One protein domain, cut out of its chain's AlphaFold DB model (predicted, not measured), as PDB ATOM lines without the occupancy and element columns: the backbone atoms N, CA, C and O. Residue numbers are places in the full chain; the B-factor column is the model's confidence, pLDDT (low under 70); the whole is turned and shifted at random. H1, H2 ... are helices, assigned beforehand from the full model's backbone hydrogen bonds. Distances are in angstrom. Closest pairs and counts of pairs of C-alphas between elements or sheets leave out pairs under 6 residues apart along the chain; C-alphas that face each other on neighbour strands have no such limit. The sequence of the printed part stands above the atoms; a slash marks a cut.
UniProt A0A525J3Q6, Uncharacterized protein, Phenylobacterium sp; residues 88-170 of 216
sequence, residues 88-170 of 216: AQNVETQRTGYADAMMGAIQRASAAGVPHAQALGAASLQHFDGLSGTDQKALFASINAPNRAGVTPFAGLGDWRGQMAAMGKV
ATOM      1  N   ALA A  88     130.894 149.723 137.398       97.56
ATOM      2  CA  ALA A  88     131.027 150.964 136.635       97.56
ATOM      3  C   ALA A  88     130.874 152.206 137.529       97.56
ATOM      4  O   ALA A  88     131.648 153.153 137.407       97.56
ATOM      5  N   GLN A  89     129.922 152.179 138.467       97.75
ATOM      6  CA  GLN A  89     129.725 153.253 139.447       97.75
ATOM      7  C   GLN A  89     130.934 153.415 140.376       97.75
ATOM      8  O   GLN A  89     131.312 154.546 140.679       97.75
ATOM      9  N   ASN A  90     131.575 152.316 140.793       96.56
ATOM     10  CA  ASN A  90     132.808 152.399 141.576       96.56
ATOM     11  C   ASN A  90     133.929 153.060 140.762       96.56
ATOM     12  O   ASN A  90     134.541 154.015 141.228       96.56
ATOM     13  N   VAL A  91     134.154 152.619 139.520       97.50
ATOM     14  CA  VAL A  91     135.173 153.214 138.637       97.50
ATOM     15  C   VAL A  91     134.955 154.722 138.464       97.50
ATOM     16  O   VAL A  91     135.903 155.495 138.606       97.50
ATOM     17  N   GLU A  92     133.718 155.159 138.215       97.44
ATOM     18  CA  GLU A  92     133.402 156.584 138.063       97.44
ATOM     19  C   GLU A  92     133.563 157.366 139.377       97.44
ATOM     20  O   GLU A  92     134.036 158.505 139.371       97.44
ATOM     21  N   THR A  93     133.244 156.741 140.514       97.62
ATOM     22  CA  THR A  93     133.464 157.314 141.851       97.62
ATOM     23  C   THR A  93     134.950 157.580 142.087       97.62
ATOM     24  O   THR A  93     135.324 158.698 142.443       97.62
ATOM     25  N   GLN A  94     135.811 156.592 141.816       97.50
ATOM     26  CA  GLN A  94     137.260 156.755 141.966       97.50
ATOM     27  C   GLN A  94     137.812 157.809 141.004       97.50
ATOM     28  O   GLN A  94     138.640 158.637 141.381       97.50
ATOM     29  N   ARG A  95     137.321 157.830 139.761       97.25
ATOM     30  CA  ARG A  95     137.715 158.829 138.764       97.25
ATOM     31  C   ARG A  95     137.339 160.253 139.187       97.25
ATOM     32  O   ARG A  95     138.155 161.160 139.034       97.25
ATOM     33  N   THR A  96     136.133 160.445 139.720       98.00
ATOM     34  CA  THR A  96     135.659 161.748 140.214       98.00
ATOM     35  C   THR A  96     136.491 162.205 141.410       98.00
ATOM     36  O   THR A  96     137.034 163.307 141.388       98.00
ATOM     37  N   GLY A  97     136.697 161.327 142.400       97.75
ATOM     38  CA  GLY A  97     137.537 161.631 143.561       97.75
ATOM     39  C   GLY A  97     138.977 161.985 143.181       97.75
ATOM     40  O   GLY A  97     139.561 162.914 143.744       97.75
ATOM     41  N   TYR A  98     139.538 161.303 142.179       98.00
ATOM     42  CA  TYR A  98     140.848 161.635 141.630       98.00
ATOM     43  C   TYR A  98     140.861 163.027 140.980       98.00
ATOM     44  O   TYR A  98     141.760 163.823 141.256       98.00
ATOM     45  N   ALA A  99     139.863 163.359 140.154       97.88
ATOM     46  CA  ALA A  99     139.754 164.676 139.523       97.88
ATOM     47  C   ALA A  99     139.624 165.810 140.558       97.88
ATOM     48  O   ALA A  99     140.313 166.828 140.444       97.88
ATOM     49  N   ASP A 100     138.820 165.610 141.602       98.19
ATOM     50  CA  ASP A 100     138.659 166.566 142.701       98.19
ATOM     51  C   ASP A 100     139.969 166.771 143.472       98.19
ATOM     52  O   ASP A 100     140.362 167.908 143.758       98.19
ATOM     53  N   ALA A 101     140.704 165.687 143.744       97.06
ATOM     54  CA  ALA A 101     142.021 165.765 144.369       97.06
ATOM     55  C   ALA A 101     143.005 166.589 143.522       97.06
ATOM     56  O   ALA A 101     143.757 167.403 144.073       97.06
ATOM     57  N   MET A 102     142.976 166.428 142.193       97.19
ATOM     58  CA  MET A 102     143.831 167.176 141.264       97.19
ATOM     59  C   MET A 102     143.481 168.663 141.241       97.19
ATOM     60  O   MET A 102     144.369 169.509 141.359       97.19
ATOM     61  N   MET A 103     142.193 169.002 141.147       97.38
ATOM     62  CA  MET A 103     141.744 170.397 141.177       97.38
ATOM     63  C   MET A 103     142.100 171.076 142.503       97.38
ATOM     64  O   MET A 103     142.634 172.188 142.505       97.38
ATOM     65  N   GLY A 104     141.889 170.391 143.631       97.44
ATOM     66  CA  GLY A 104     142.287 170.893 144.945       97.44
ATOM     67  C   GLY A 104     143.800 171.101 145.068       97.44
ATOM     68  O   GLY A 104     144.247 172.059 145.700       97.44
ATOM     69  N   ALA A 105     144.608 170.246 144.434       96.25
ATOM     70  CA  ALA A 105     146.059 170.409 144.392       96.25
ATOM     71  C   ALA A 105     146.481 171.660 143.610       96.25
ATOM     72  O   ALA A 105     147.326 172.409 144.097       96.25
ATOM     73  N   ILE A 106     145.859 171.930 142.458       95.56
ATOM     74  CA  ILE A 106     146.120 173.137 141.656       95.56
ATOM     75  C   ILE A 106     145.785 174.402 142.453       95.56
ATOM     76  O   ILE A 106     146.591 175.329 142.506       95.56
ATOM     77  N   GLN A 107     144.629 174.436 143.123       96.38
ATOM     78  CA  GLN A 107     144.215 175.590 143.928       96.38
ATOM     79  C   GLN A 107     145.207 175.876 145.064       96.38
ATOM     80  O   GLN A 107     145.629 177.019 145.252       96.38
ATOM     81  N   ARG A 108     145.641 174.834 145.788       95.31
ATOM     82  CA  ARG A 108     146.660 174.965 146.844       95.31
ATOM     83  C   ARG A 108     148.013 175.405 146.289       95.31
ATOM     84  O   ARG A 108     148.661 176.254 146.892       95.31
ATOM     85  N   ALA A 109     148.427 174.856 145.148       94.50
ATOM     86  CA  ALA A 109     149.685 175.210 144.499       94.50
ATOM     87  C   ALA A 109     149.714 176.687 144.093       94.50
ATOM     88  O   ALA A 109     150.675 177.387 144.405       94.50
ATOM     89  N   SER A 110     148.621 177.177 143.497       93.06
ATOM     90  CA  SER A 110     148.460 178.587 143.140       93.06
ATOM     91  C   SER A 110     148.529 179.507 144.361       93.06
ATOM     92  O   SER A 110     149.135 180.570 144.274       93.06
ATOM     93  N   ALA A 111     147.932 179.117 145.492       94.56
ATOM     94  CA  ALA A 111     147.965 179.914 146.719       94.56
ATOM     95  C   ALA A 111     149.356 179.937 147.380       94.56
ATOM     96  O   ALA A 111     149.741 180.936 147.980       94.56
ATOM     97  N   ALA A 112     150.111 178.842 147.265       93.31
ATOM     98  CA  ALA A 112     151.423 178.678 147.888       93.31
ATOM     99  C   ALA A 112     152.606 179.059 146.976       93.31
ATOM    100  O   ALA A 112     153.753 179.001 147.417       93.31
ATOM    101  N   GLY A 113     152.361 179.408 145.708       91.69
ATOM    102  CA  GLY A 113     153.421 179.661 144.725       91.69
ATOM    103  C   GLY A 113     154.235 178.413 144.357       91.69
ATOM    104  O   GLY A 113     155.393 178.528 143.959       91.69
ATOM    105  N   VAL A 114     153.655 177.218 144.508       89.69
ATOM    106  CA  VAL A 114     154.305 175.936 144.190       89.69
ATOM    107  C   VAL A 114     154.040 175.572 142.722       89.69
ATOM    108  O   VAL A 114     152.923 175.784 142.242       89.69
ATOM    109  N   PRO A 115     155.006 174.981 141.992       90.81
ATOM    110  CA  PRO A 115     154.767 174.500 140.634       90.81
ATOM    111  C   PRO A 115     153.599 173.501 140.563       90.81
ATOM    112  O   PRO A 115     153.559 172.517 141.305       90.81
ATOM    113  N   HIS A 116     152.663 173.714 139.631       91.50
ATOM    114  CA  HIS A 116     151.480 172.854 139.484       91.50
ATOM    115  C   HIS A 116     151.841 171.387 139.230       91.50
ATOM    116  O   HIS A 116     151.202 170.506 139.791       91.50
ATOM    117  N   ALA A 117     152.882 171.117 138.434       91.19
ATOM    118  CA  ALA A 117     153.345 169.757 138.155       91.19
ATOM    119  C   ALA A 117     153.729 169.011 139.445       91.19
ATOM    120  O   ALA A 117     153.270 167.893 139.679       91.19
ATOM    121  N   GLN A 118     154.491 169.667 140.325       91.50
ATOM    122  CA  GLN A 118     154.879 169.099 141.611       91.50
ATOM    123  C   GLN A 118     153.653 168.782 142.478       91.50
ATOM    124  O   GLN A 118     153.550 167.690 143.038       91.50
ATOM    125  N   ALA A 119     152.709 169.721 142.565       93.81
ATOM    126  CA  ALA A 119     151.495 169.542 143.354       93.81
ATOM    127  C   ALA A 119     150.589 168.431 142.805       93.81
ATOM    128  O   ALA A 119     150.053 167.644 143.583       93.81
ATOM    129  N   LEU A 120     150.449 168.345 141.480       95.00
ATOM    130  CA  LEU A 120     149.672 167.309 140.806       95.00
ATOM    131  C   LEU A 120     150.289 165.930 141.031       95.00
ATOM    132  O   LEU A 120     149.606 165.051 141.539       95.00
ATOM    133  N   GLY A 121     151.588 165.756 140.760       93.69
ATOM    134  CA  GLY A 121     152.265 164.473 140.964       93.69
ATOM    135  C   GLY A 121     152.155 163.966 142.407       93.69
ATOM    136  O   GLY A 121     151.842 162.797 142.633       93.69
ATOM    137  N   ALA A 122     152.339 164.857 143.390       93.06
ATOM    138  CA  ALA A 122     152.182 164.519 144.804       93.06
ATOM    139  C   ALA A 122     150.736 164.140 145.158       93.06
ATOM    140  O   ALA A 122     150.511 163.115 145.797       93.06
ATOM    141  N   ALA A 123     149.753 164.929 144.713       96.19
ATOM    142  CA  ALA A 123     148.349 164.647 144.978       96.19
ATOM    143  C   ALA A 123     147.869 163.362 144.281       96.19
ATOM    144  O   ALA A 123     147.048 162.647 144.852       96.19
ATOM    145  N   SER A 124     148.391 163.037 143.092       96.31
ATOM    146  CA  SER A 124     148.023 161.828 142.349       96.31
ATOM    147  C   SER A 124     148.438 160.589 143.121       96.31
ATOM    148  O   SER A 124     147.630 159.683 143.318       96.31
ATOM    149  N   LEU A 125     149.688 160.572 143.591       96.62
ATOM    150  CA  LEU A 125     150.220 159.478 144.394       96.62
ATOM    151  C   LEU A 125     149.524 159.400 145.753       96.62
ATOM    152  O   LEU A 125     149.093 158.322 146.138       96.62
ATOM    153  N   GLN A 126     149.341 160.533 146.438       96.69
ATOM    154  CA  GLN A 126     148.673 160.572 147.740       96.69
ATOM    155  C   GLN A 126     147.233 160.054 147.666       96.69
ATOM    156  O   GLN A 126     146.827 159.269 148.519       96.69
ATOM    157  N   HIS A 127     146.461 160.486 146.664       97.56
ATOM    158  CA  HIS A 127     145.096 160.006 146.477       97.56
ATOM    159  C   HIS A 127     145.093 158.501 146.204       97.56
ATOM    160  O   HIS A 127     144.407 157.761 146.897       97.56
ATOM    161  N   PHE A 128     145.905 158.043 145.248       97.06
ATOM    162  CA  PHE A 128     145.980 156.634 144.870       97.06
ATOM    163  C   PHE A 128     146.411 155.728 146.031       97.06
ATOM    164  O   PHE A 128     145.819 154.673 146.242       97.06
ATOM    165  N   ASP A 129     147.408 156.145 146.810       96.88
ATOM    166  CA  ASP A 129     147.916 155.387 147.960       96.88
ATOM    167  C   ASP A 129     146.905 155.330 149.118       96.88
ATOM    168  O   ASP A 129     146.988 154.433 149.954       96.88
ATOM    169  N   GLY A 130     145.933 156.248 149.150       96.19
ATOM    170  CA  GLY A 130     144.817 156.232 150.098       96.19
ATOM    171  C   GLY A 130     143.665 155.295 149.718       96.19
ATOM    172  O   GLY A 130     142.775 155.077 150.539       96.19
ATOM    173  N   LEU A 131     143.660 154.746 148.501       96.12
ATOM    174  CA  LEU A 131     142.622 153.833 148.021       96.12
ATOM    175  C   LEU A 131     142.902 152.378 148.425       96.12
ATOM    176  O   LEU A 131     144.053 151.965 148.582       96.12
ATOM    177  N   SER A 132     141.840 151.572 148.525       96.19
ATOM    178  CA  SER A 132     141.963 150.117 148.673       96.19
ATOM    179  C   SER A 132     142.617 149.490 147.432       96.19
ATOM    180  O   SER A 132     142.598 150.072 146.351       96.19
ATOM    181  N   GLY A 133     143.159 148.271 147.531       93.69
ATOM    182  CA  GLY A 133     143.793 147.608 146.378       93.69
ATOM    183  C   GLY A 133     142.854 147.409 145.176       93.69
ATOM    184  O   GLY A 133     143.284 147.522 144.027       93.69
ATOM    185  N   THR A 134     141.565 147.156 145.420       93.12
ATOM    186  CA  THR A 134     140.549 147.055 144.358       93.12
ATOM    187  C   THR A 134     140.248 148.425 143.748       93.12
ATOM    188  O   THR A 134     140.183 148.549 142.526       93.12
ATOM    189  N   ASP A 135     140.149 149.471 144.567       96.62
ATOM    190  CA  ASP A 135     139.881 150.834 144.093       96.62
ATOM    191  C   ASP A 135     141.080 151.437 143.350       96.62
ATOM    192  O   ASP A 135     140.909 152.131 142.351       96.62
ATOM    193  N   GLN A 136     142.303 151.093 143.758       96.56
ATOM    194  CA  GLN A 136     143.532 151.396 143.025       96.56
ATOM    195  C   GLN A 136     143.498 150.808 141.613       96.56
ATOM    196  O   GLN A 136     143.808 151.500 140.640       96.56
ATOM    197  N   LYS A 137     143.090 149.538 141.478       95.12
ATOM    198  CA  LYS A 137     142.907 148.912 140.162       95.12
ATOM    199  C   LYS A 137     141.813 149.614 139.361       95.12
ATOM    200  O   LYS A 137     142.019 149.860 138.175       95.12
ATOM    201  N   ALA A 138     140.691 149.963 139.992       95.38
ATOM    202  CA  ALA A 138     139.571 150.631 139.329       95.38
ATOM    203  C   ALA A 138     139.979 152.004 138.778       95.38
ATOM    204  O   ALA A 138     139.767 152.295 137.597       95.38
ATOM    205  N   LEU A 139     140.648 152.811 139.603       97.56
ATOM    206  CA  LEU A 139     141.183 154.101 139.194       97.56
ATOM    207  C   LEU A 139     142.211 153.939 138.070       97.56
ATOM    208  O   LEU A 139     142.096 154.598 137.035       97.56
ATOM    209  N   PHE A 140     143.181 153.032 138.229       97.12
ATOM    210  CA  PHE A 140     144.207 152.814 137.212       97.12
ATOM    211  C   PHE A 140     143.615 152.352 135.875       97.12
ATOM    212  O   PHE A 140     144.024 152.850 134.830       97.12
ATOM    213  N   ALA A 141     142.619 151.462 135.889       94.06
ATOM    214  CA  ALA A 141     141.934 151.016 134.679       94.06
ATOM    215  C   ALA A 141     141.250 152.174 133.931       94.06
ATOM    216  O   ALA A 141     141.243 152.183 132.701       94.06
ATOM    217  N   SER A 142     140.718 153.166 134.656       95.94
ATOM    218  CA  SER A 142     140.111 154.361 134.051       95.94
ATOM    219  C   SER A 142     141.146 155.309 133.432       95.94
ATOM    220  O   SER A 142     140.939 155.822 132.334       95.94
ATOM    221  N   ILE A 143     142.283 155.511 134.107       96.06
ATOM    222  CA  ILE A 143     143.364 156.403 133.659       96.06
ATOM    223  C   ILE A 143     144.135 155.776 132.490       96.06
ATOM    224  O   ILE A 143     144.553 156.476 131.570       96.06
ATOM    225  N   ASN A 144     144.317 154.454 132.519       96.25
ATOM    226  CA  ASN A 144     145.050 153.696 131.512       96.25
ATOM    227  C   ASN A 144     144.138 153.071 130.444       96.25
ATOM    228  O   ASN A 144     144.488 152.053 129.842       96.25
ATOM    229  N   ALA A 145     142.959 153.656 130.214       93.31
ATOM    230  CA  ALA A 145     142.042 153.187 129.187       93.31
ATOM    231  C   ALA A 145     142.701 153.281 127.792       93.31
ATOM    232  O   ALA A 145     143.308 154.305 127.461       93.31
ATOM    233  N   PRO A 146     142.607 152.230 126.956       93.25
ATOM    234  CA  PRO A 146     143.193 152.254 125.625       93.25
ATOM    235  C   PRO A 146     142.445 153.223 124.710       93.25
ATOM    236  O   PRO A 146     141.240 153.427 124.843       93.25
ATOM    237  N   ASN A 147     143.142 153.775 123.720       92.94
ATOM    238  CA  ASN A 147     142.500 154.494 122.624       92.94
ATOM    239  C   ASN A 147     141.838 153.520 121.619       92.94
ATOM    240  O   ASN A 147     141.900 152.298 121.769       92.94
ATOM    241  N   ARG A 148     141.232 154.047 120.545       91.50
ATOM    242  CA  ARG A 148     140.597 153.220 119.494       91.50
ATOM    243  C   ARG A 148     141.557 152.244 118.801       91.50
ATOM    244  O   ARG A 148     141.106 151.221 118.302       91.50
ATOM    245  N   ALA A 149     142.858 152.539 118.783       92.62
ATOM    246  CA  ALA A 149     143.890 151.647 118.254       92.62
ATOM    247  C   ALA A 149     144.349 150.586 119.276       92.62
ATOM    248  O   ALA A 149     145.233 149.788 118.981       92.62
ATOM    249  N   GLY A 150     143.774 150.570 120.483       90.62
ATOM    250  CA  GLY A 150     144.141 149.640 121.546       90.62
ATOM    251  C   GLY A 150     145.397 150.035 122.327       90.62
ATOM    252  O   GLY A 150     145.837 149.251 123.166       90.62
ATOM    253  N   VAL A 151     145.968 151.218 122.069       94.25
ATOM    254  CA  VAL A 151     147.188 151.709 122.728       94.25
ATOM    255  C   VAL A 151     146.824 152.358 124.058       94.25
ATOM    256  O   VAL A 151     145.965 153.241 124.097       94.25
ATOM    257  N   THR A 152     147.484 151.930 125.132       94.81
ATOM    258  CA  THR A 152     147.350 152.505 126.475       94.81
ATOM    259  C   THR A 152     148.394 153.602 126.707       94.81
ATOM    260  O   THR A 152     149.497 153.508 126.164       94.81
ATOM    261  N   PRO A 153     148.082 154.647 127.497       95.31
ATOM    262  CA  PRO A 153     149.033 155.725 127.786       95.31
ATOM    263  C   PRO A 153     150.223 155.278 128.647       95.31
ATOM    264  O   PRO A 153     151.293 155.874 128.551       95.31
ATOM    265  N   PHE A 154     150.050 154.232 129.457       96.44
ATOM    266  CA  PHE A 154     151.084 153.680 130.330       96.44
ATOM    267  C   PHE A 154     151.290 152.192 130.046       96.44
ATOM    268  O   PHE A 154     150.336 151.454 129.760       96.44
ATOM    269  N   ALA A 155     152.534 151.730 130.190       96.06
ATOM    270  CA  ALA A 155     152.874 150.308 130.078       96.06
ATOM    271  C   ALA A 155     152.292 149.478 131.237       96.06
ATOM    272  O   ALA A 155     152.071 148.275 131.114       96.06
ATOM    273  N   GLY A 156     152.031 150.123 132.375       94.38
ATOM    274  CA  GLY A 156     151.444 149.510 133.558       94.38
ATOM    275  C   GLY A 156     151.444 150.464 134.748       94.38
ATOM    276  O   GLY A 156     151.850 151.621 134.639       94.38
ATOM    277  N   LEU A 157     151.008 149.964 135.906       94.19
ATOM    278  CA  LEU A 157     150.877 150.784 137.111       94.19
ATOM    279  C   LEU A 157     152.223 151.370 137.567       94.19
ATOM    280  O   LEU A 157     152.282 152.524 137.978       94.19
ATOM    281  N   GLY A 158     153.308 150.596 137.466       94.50
ATOM    282  CA  GLY A 158     154.650 151.059 137.832       94.50
ATOM    283  C   GLY A 158     155.140 152.231 136.977       94.50
ATOM    284  O   GLY A 158     155.700 153.179 137.520       94.50
ATOM    285  N   ASP A 159     154.872 152.200 135.669       96.50
ATOM    286  CA  ASP A 159     155.200 153.286 134.737       96.50
ATOM    287  C   ASP A 159     154.400 154.554 135.070       96.50
ATOM    288  O   ASP A 159     154.983 155.613 135.293       96.50
ATOM    289  N   TRP A 160     153.081 154.430 135.258       96.62
ATOM    290  CA  TRP A 160     152.243 155.553 135.693       96.62
ATOM    291  C   TRP A 160     152.725 156.170 137.015       96.62
ATOM    292  O   TRP A 160     152.923 157.384 137.094       96.62
ATOM    293  N   ARG A 161     152.987 155.350 138.044       96.12
ATOM    294  CA  ARG A 161     153.522 155.831 139.332       96.12
ATOM    295  C   ARG A 161     154.875 156.514 139.159       96.12
ATOM    296  O   ARG A 161     155.108 157.554 139.769       96.12
ATOM    297  N   GLY A 162     155.753 155.952 138.328       94.06
ATOM    298  CA  GLY A 162     157.051 156.532 137.994       94.06
ATOM    299  C   GLY A 162     156.920 157.915 137.357       94.06
ATOM    300  O   GLY A 162     157.607 158.845 137.778       94.06
ATOM    301  N   GLN A 163     155.987 158.083 136.418       95.38
ATOM    302  CA  GLN A 163     155.706 159.370 135.781       95.38
ATOM    303  C   GLN A 163     155.116 160.393 136.763       95.38
ATOM    304  O   GLN A 163     155.564 161.540 136.781       95.38
ATOM    305  N   MET A 164     154.179 159.997 137.634       94.50
ATOM    306  CA  MET A 164     153.645 160.891 138.675       94.50
ATOM    307  C   MET A 164     154.723 161.289 139.693       94.50
ATOM    308  O   MET A 164     154.806 162.451 140.089       94.50
ATOM    309  N   ALA A 165     155.602 160.357 140.074       91.50
ATOM    310  CA  ALA A 165     156.730 160.636 140.959       91.50
ATOM    311  C   ALA A 165     157.759 161.565 140.302       91.50
ATOM    312  O   ALA A 165     158.283 162.459 140.965       91.50
ATOM    313  N   ALA A 166     158.034 161.383 139.007       90.62
ATOM    314  CA  ALA A 166     158.877 162.292 138.242       90.62
ATOM    315  C   ALA A 166     158.264 163.695 138.222       90.62
ATOM    316  O   ALA A 166     158.954 164.641 138.579       90.62
ATOM    317  N   MET A 167     156.962 163.816 137.935       89.75
ATOM    318  CA  MET A 167     156.210 165.076 137.967       89.75
ATOM    319  C   MET A 167     156.274 165.761 139.343       89.75
ATOM    320  O   MET A 167     156.539 166.957 139.426       89.75
ATOM    321  N   GLY A 168     156.130 164.984 140.421       83.69
ATOM    322  CA  GLY A 168     156.271 165.431 141.811       83.69
ATOM    323  C   GLY A 168     157.684 165.900 142.182       83.69
ATOM    324  O   GLY A 168     157.853 166.709 143.089       83.69
ATOM    325  N   LYS A 169     158.705 165.408 141.473       79.94
ATOM    326  CA  LYS A 169     160.113 165.806 141.622       79.94
ATOM    327  C   LYS A 169     160.552 166.867 140.621       79.94
ATOM    328  O   LYS A 169     161.701 167.299 140.697       79.94
ATOM    329  N   VAL A 170     159.677 167.306 139.710       60.41
ATOM    330  CA  VAL A 170     159.918 168.500 138.897       60.41
ATOM    331  C   VAL A 170     159.863 169.709 139.836       60.41
ATOM    332  O   VAL A 170     158.883 170.446 139.905       60.41
TER     333      VAL A 170
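What this domain is: This is residues 88 to 170 of the 216 residues of an uncharacterized protein of Phenylobacterium sp (UniProt A0A525J3Q6). Look first for a long helix, H1, which makes the long axis; H2 folds back over it at an angle, and H4 packs on H2, so that H2 is between H1 and H4. H3 crosses H1 near its first residues, and the long loop of residues 144 to 156 leads from H3 to H4. The printed part has 83 residues with four named helices, H1 to H4 in chain order, and no named strand; the class is all helix. The whole is compact, with a radius of gyration of the C-alphas of 13.2 A, and elongated, with spans of 38 by 24 by 23 A.

Where its parts are: Find C-alpha 88 at (131.027, 150.964, 136.635); from there H1 runs through residues 88 to 112, 36.2 A. H2 follows as residues 116 to 129, 19.7 A, and H3 as residues 133 to 143, 15.5 A. H4, residues 157 to 169, runs 18.2 A to C-alpha 169 at (160.113, 165.806, 141.622).

How they stand to each other: Begin at H2, the hub. It touches H1, closest at the C-alphas of Ala 105 and Ala 119, 5.6 A apart; this hairpin has a tilt of 38 degrees, only just steep, opposite ways. H2 touches H4, closest at the C-alphas of Gln 118 and Gly 168, 3.9 A, at a steep tilt of 40 degrees, opposite ways. H2 and H3, also a hairpin, only just touch, with 3 pairs of C-alphas within 8 A, the closest those of Phe 128 and Gln 136, 6.1 A. Residues 90 to 98 of H1 touch H3, about perpendicular at 77 degrees, closest at the C-alphas of Val 91 and Ala 138, 5.1 A. H1 and H4 are apart. The packing is mostly crossed, with 0 of 4 touching pairs at a shallow tilt. In H1, H2, H3 and H4 every O i to N i+4 pair is within hydrogen-bond range.

The domain as a whole: Look at Ala 112 and Ala 149 for the two C-alphas farthest apart, 40.8 A. The printed part has no cut. The link from H3 to H4 is long, 13 residues; the other two are tight. Mean pLDDT of the printed part is 94.4, and residue 170 alone is under 70.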